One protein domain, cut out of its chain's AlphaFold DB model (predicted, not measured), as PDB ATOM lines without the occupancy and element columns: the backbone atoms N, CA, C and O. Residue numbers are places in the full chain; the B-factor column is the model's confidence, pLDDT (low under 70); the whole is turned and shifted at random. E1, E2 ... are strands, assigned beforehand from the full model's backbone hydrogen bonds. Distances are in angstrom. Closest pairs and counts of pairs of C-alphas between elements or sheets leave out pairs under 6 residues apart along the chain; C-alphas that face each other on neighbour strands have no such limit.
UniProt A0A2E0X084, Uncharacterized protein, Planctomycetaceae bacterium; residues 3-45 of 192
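What this domain is: This is residues 3 to 45 of the 192 residues of an uncharacterized protein of Planctomycetaceae bacterium (UniProt A0A2E0X084). Little regular structure is present: a small, flat antiparallel sheet of three strands, E2 in the middle, has a long loop at each end of the longest axis. The printed part has 43 residues, no named helix and strands E1, E2, E3 in chain and sheet order, a meander, each strand the antiparallel neighbour of the one before. The class is all strand, with 15 residues in named elements; it is only just loose, close to compact, radius of gyration of the C-alphas 11.5 A, spans 33 by 20 by 11 A.

How they stand to each other: Inner strand E2, residues 20 to 26, forms hairpins with edge strands E1, residues 3 to 6, at 155 degrees, and E3, residues 41 to 44, at 164 degrees. N 4 and O 23 are 2.9 A apart, N 22 and O 42 2.8 A, both within hydrogen-bond range. Residues 25 to 26 of E2 pair antiparallel with residues 29 to 30.

Where its parts are: E1 begins at C-alpha 3 (19.380, 36.316, -69.028) and measures 9.8 A, E2 20.3 A. E3, 9.9 A, ends at C-alpha 44 (11.321, 49.534, -71.179).

The domain as a whole: The C-alphas of Asp 15 and Asn 35 are farthest apart, 34.4 A. Both links are long, residues 7 to 19 and 27 to 40. The printed part has no cut; no printed residue is under 70 in pLDDT.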
ATOM      1  N   ILE A   3      20.053  35.073 -68.671       85.62
ATOM      2  CA  ILE A   3      19.380  36.316 -69.028       85.62
ATOM      3  C   ILE A   3      17.943  36.132 -68.574       85.62
ATOM      4  O   ILE A   3      17.290  35.204 -69.046       85.62
ATOM      5  N   ASP A   4      17.488  37.009 -67.687       85.69
ATOM      6  CA  ASP A   4      16.100  37.034 -67.246       85.69
ATOM      7  C   ASP A   4      15.411  38.202 -67.934       85.69
ATOM      8  O   ASP A   4      15.904  39.333 -67.905       85.69
ATOM      9  N   ILE A   5      14.293  37.898 -68.579       85.62
ATOM     10  CA  ILE A   5      13.392  38.867 -69.188       85.62
ATOM     11  C   ILE A   5      12.070  38.673 -68.464       85.62
ATOM     12  O   ILE A   5      11.561  37.555 -68.445       85.62
ATOM     13  N   ASP A   6      11.576  39.728 -67.831       85.31
ATOM     14  CA  ASP A   6      10.411  39.669 -66.951       85.31
ATOM     15  C   ASP A   6       9.624  40.981 -67.020       85.31
ATOM     16  O   ASP A   6      10.199  42.023 -67.356       85.31
ATOM     17  N   ASP A   7       8.333  40.925 -66.709       82.25
ATOM     18  CA  ASP A   7       7.493  42.103 -66.515       82.25
ATOM     19  C   ASP A   7       7.016  42.144 -65.061       82.25
ATOM     20  O   ASP A   7       6.244  41.286 -64.644       82.25
ATOM     21  N   PRO A   8       7.462  43.111 -64.240       78.94
ATOM     22  CA  PRO A   8       7.063  43.163 -62.843       78.94
ATOM     23  C   PRO A   8       5.596  43.572 -62.645       78.94
ATOM     24  O   PRO A   8       5.130  43.525 -61.507       78.94
ATOM     25  N   ALA A   9       4.890  44.025 -63.688       77.00
ATOM     26  CA  ALA A   9       3.484  44.398 -63.593       77.00
ATOM     27  C   ALA A   9       2.558  43.172 -63.627       77.00
ATOM     28  O   ALA A   9       1.647  43.096 -62.804       77.00
ATOM     29  N   ASP A  10       2.799  42.231 -64.541       76.75
ATOM     30  CA  ASP A  10       1.901  41.095 -64.814       76.75
ATOM     31  C   ASP A  10       2.622  39.751 -65.040       76.75
ATOM     32  O   ASP A  10       1.978  38.711 -65.171       76.75
ATOM     33  N   GLY A  11       3.955  39.730 -65.041       78.19
ATOM     34  CA  GLY A  11       4.759  38.527 -65.263       78.19
ATOM     35  C   GLY A  11       4.825  38.073 -66.723       78.19
ATOM     36  O   GLY A  11       5.416  37.022 -66.997       78.19
ATOM     37  N   ASN A  12       4.256  38.831 -67.667       76.38
ATOM     38  CA  ASN A  12       4.272  38.507 -69.087       76.38
ATOM     39  C   ASN A  12       5.081  39.528 -69.904       76.38
ATOM     40  O   ASN A  12       4.533  40.437 -70.519       76.38
ATOM     41  N   PRO A  13       6.400  39.336 -70.061       77.00
ATOM     42  CA  PRO A  13       7.246  40.299 -70.769       77.00
ATOM     43  C   PRO A  13       7.069  40.343 -72.295       77.00
ATOM     44  O   PRO A  13       7.878  40.979 -72.977       77.00
ATOM     45  N   TRP A  14       6.075  39.646 -72.851       78.81
ATOM     46  CA  TRP A  14       5.942  39.400 -74.290       78.81
ATOM     47  C   TRP A  14       4.686  39.997 -74.931       78.81
ATOM     48  O   TRP A  14       4.597  39.999 -76.160       78.81
ATOM     49  N   ASP A  15       3.718  40.487 -74.154       72.75
ATOM     50  CA  ASP A  15       2.447  41.010 -74.681       72.75
ATOM     51  C   ASP A  15       2.488  42.495 -75.065       72.75
ATOM     52  O   ASP A  15       1.554  43.007 -75.687       72.75
ATOM     53  N   GLY A  16       3.588  43.186 -74.753       74.25
ATOM     54  CA  GLY A  16       3.716  44.614 -75.021       74.25
ATOM     55  C   GLY A  16       2.796  45.470 -74.149       74.25
ATOM     56  O   GLY A  16       2.470  46.601 -74.522       74.25
ATOM     57  N   VAL A  17       2.368  44.949 -73.005       75.06
ATOM     58  CA  VAL A  17       1.750  45.693 -71.910       75.06
ATOM     59  C   VAL A  17       2.842  45.954 -70.859       75.06
ATOM     60  O   VAL A  17       3.987  45.544 -71.025       75.06
ATOM     61  N   GLY A  18       2.574  46.802 -69.865       80.50
ATOM     62  CA  GLY A  18       3.463  46.908 -68.704       80.50
ATOM     63  C   GLY A  18       4.889  47.415 -68.976       80.50
ATOM     64  O   GLY A  18       5.114  48.374 -69.735       80.50
ATOM     65  N   THR A  19       5.845  46.833 -68.252       81.88
ATOM     66  CA  THR A  19       7.271  47.168 -68.256       81.88
ATOM     67  C   THR A  19       8.110  45.922 -68.480       81.88
ATOM     68  O   THR A  19       8.212  45.087 -67.603       81.88
ATOM     69  N   THR A  20       8.895  45.853 -69.550       86.62
ATOM     70  CA  THR A  20       9.848  44.741 -69.679       86.62
ATOM     71  C   THR A  20      11.192  45.098 -69.055       86.62
ATOM     72  O   THR A  20      11.824  46.082 -69.451       86.62
ATOM     73  N   ALA A  21      11.664  44.271 -68.126       88.00
ATOM     74  CA  ALA A  21      12.978  44.357 -67.505       88.00
ATOM     75  C   ALA A  21      13.882  43.208 -67.977       88.00
ATOM     76  O   ALA A  21      13.543  42.033 -67.855       88.00
ATOM     77  N   VAL A  22      15.074  43.549 -68.468       88.62
ATOM     78  CA  VAL A  22      16.106  42.596 -68.894       88.62
ATOM     79  C   VAL A  22      17.286  42.653 -67.932       88.62
ATOM     80  O   VAL A  22      17.903  43.708 -67.747       88.62
ATOM     81  N   LYS A  23      17.622  41.507 -67.340       89.81
ATOM     82  CA  LYS A  23      18.686  41.335 -66.344       89.81
ATOM     83  C   LYS A  23      19.662  40.260 -66.807       89.81
ATOM     84  O   LYS A  23      19.278  39.286 -67.451       89.81
ATOM     85  N   VAL A  24      20.938  40.415 -66.461       89.44
ATOM     86  CA  VAL A  24      21.987  39.453 -66.827       89.44
ATOM     87  C   VAL A  24      22.690  38.948 -65.578       89.44
ATOM     88  O   VAL A  24      23.153  39.738 -64.758       89.44
ATOM     89  N   PHE A  25      22.823  37.628 -65.473       88.62
ATOM     90  CA  PHE A  25      23.451  36.930 -64.358       88.62
ATOM     91  C   PHE A  25      24.664  36.110 -64.812       88.62
ATOM     92  O   PHE A  25      24.659  35.429 -65.849       88.62
ATOM     93  N   VAL A  26      25.707  36.109 -63.986       88.62
ATOM     94  CA  VAL A  26      26.907  35.279 -64.134       88.62
ATOM     95  C   VAL A  26      27.098  34.492 -62.844       88.62
ATOM     96  O   VAL A  26      27.143  35.065 -61.763       88.62
ATOM     97  N   ASN A  27      27.184  33.162 -62.953       90.38
ATOM     98  CA  ASN A  27      27.293  32.249 -61.807       90.38
ATOM     99  C   ASN A  27      26.204  32.462 -60.731       90.38
ATOM    100  O   ASN A  27      26.466  32.292 -59.546       90.38
ATOM    101  N   GLY A  28      24.991  32.846 -61.147       86.38
ATOM    102  CA  GLY A  28      23.852  33.092 -60.253       86.38
ATOM    103  C   GLY A  28      23.808  34.485 -59.615       86.38
ATOM    104  O   GLY A  28      22.859  34.783 -58.900       86.38
ATOM    105  N   SER A  29      24.785  35.359 -59.876       92.50
ATOM    106  CA  SER A  29      24.780  36.751 -59.404       92.50
ATOM    107  C   SER A  29      24.501  37.713 -60.554       92.50
ATOM    108  O   SER A  29      25.078  37.562 -61.633       92.50
ATOM    109  N   GLN A  30      23.624  38.697 -60.338       93.56
ATOM    110  CA  GLN A  30      23.353  39.728 -61.341       93.56
ATOM    111  C   GLN A  30      24.612  40.571 -61.566       93.56
ATOM    112  O   GLN A  30      25.328  40.887 -60.615       93.56
ATOM    113  N   ILE A  31      24.895  40.927 -62.819       93.44
ATOM    114  CA  ILE A  31      25.993  41.844 -63.132       93.44
ATOM    115  C   ILE A  31      25.612  43.245 -62.640       93.44
ATOM    116  O   ILE A  31      24.528  43.750 -62.939       93.44
ATOM    117  N   THR A  32      26.531  43.882 -61.923       94.62
ATOM    118  CA  THR A  32      26.394  45.244 -61.408       94.62
ATOM    119  C   THR A  32      27.393  46.195 -62.065       94.62
ATOM    120  O   THR A  32      28.405  45.781 -62.642       94.62
ATOM    121  N   ASN A  33      27.100  47.489 -61.987       89.25
ATOM    122  CA  ASN A  33      27.984  48.565 -62.389       89.25
ATOM    123  C   ASN A  33      29.184  48.639 -61.436       89.25
ATOM    124  O   ASN A  33      29.000  48.836 -60.240       89.25
ATOM    125  N   PRO A  34      30.426  48.542 -61.940       91.62
ATOM    126  CA  PRO A  34      31.615  48.498 -61.090       91.62
ATOM    127  C   PRO A  34      31.923  49.822 -60.374       91.62
ATOM    128  O   PRO A  34      32.817  49.855 -59.532       91.62
ATOM    129  N   ASN A  35      31.250  50.921 -60.728       93.81
ATOM    130  CA  ASN A  35      31.490  52.225 -60.110       93.81
ATOM    131  C   ASN A  35      30.591  52.492 -58.891       93.81
ATOM    132  O   ASN A  35      30.955  53.321 -58.061       93.81
ATOM    133  N   ASP A  36      29.426  51.843 -58.802       95.00
ATOM    134  CA  ASP A  36      28.414  52.117 -57.768       95.00
ATOM    135  C   ASP A  36      27.624  50.882 -57.291       95.00
ATOM    136  O   ASP A  36      26.687  51.026 -56.509       95.00
ATOM    137  N   ASP A  37      27.989  49.683 -57.750       92.12
ATOM    138  CA  ASP A  37      27.341  48.397 -57.461       92.12
ATOM    139  C   ASP A  37      25.847  48.313 -57.825       92.12
ATOM    140  O   ASP A  37      25.174  47.336 -57.484       92.12
ATOM    141  N   SER A  38      25.309  49.284 -58.571       93.25
ATOM    142  CA  SER A  38      23.923  49.225 -59.038       93.25
ATOM    143  C   SER A  38      23.736  48.092 -60.061       93.25
ATOM    144  O   SER A  38      24.621  47.845 -60.883       93.25
ATOM    145  N   PRO A  39      22.612  47.357 -60.044       91.69
ATOM    146  CA  PRO A  39      22.367  46.287 -61.006       91.69
ATOM    147  C   PRO A  39      22.246  46.833 -62.430       91.69
ATOM    148  O   PRO A  39      21.532  47.805 -62.675       91.69
ATOM    149  N   TYR A  40      22.884  46.166 -63.397       90.50
ATOM    150  CA  TYR A  40      22.565  46.409 -64.800       90.50
ATOM    151  C   TYR A  40      21.211  45.772 -65.111       90.50
ATOM    152  O   TYR A  40      21.100  44.553 -65.278       90.50
ATOM    153  N   THR A  41      20.194  46.624 -65.182       88.94
ATOM    154  CA  THR A  41      18.844  46.288 -65.631       88.94
ATOM    155  C   THR A  41      18.501  47.213 -66.790       88.94
ATOM    156  O   THR A  41      18.645  48.431 -66.678       88.94
ATOM    157  N   TYR A  42      18.077  46.645 -67.916       87.62
ATOM    158  CA  TYR A  42      17.512  47.427 -69.010       87.62
ATOM    159  C   TYR A  42      15.995  47.365 -68.914       87.62
ATOM    160  O   TYR A  42      15.426  46.282 -69.019       87.62
ATOM    161  N   GLU A  43      15.351  48.509 -68.718       88.25
ATOM    162  CA  GLU A  43      13.900  48.588 -68.564       88.25
ATOM    163  C   GLU A  43      13.286  49.363 -69.721       88.25
ATOM    164  O   GLU A  43      13.754  50.442 -70.096       88.25
ATOM    165  N   ARG A  44      12.205  48.817 -70.270       83.06
ATOM    166  CA  ARG A  44      11.321  49.534 -71.179       83.06
ATOM    167  C   ARG A  44       9.971  49.714 -70.510       83.06
ATOM    168  O   ARG A  44       9.219  48.761 -70.365       83.06
ATOM    169  N   LEU A  45       9.686  50.955 -70.136       81.31
ATOM    170  CA  LEU A  45       8.416  51.361 -69.542       81.31
ATOM    171  C   LEU A  45       7.343  51.553 -70.625       81.31
ATOM    172  O   LEU A  45       7.663  51.960 -71.745       81.31
TER     173      LEU A  45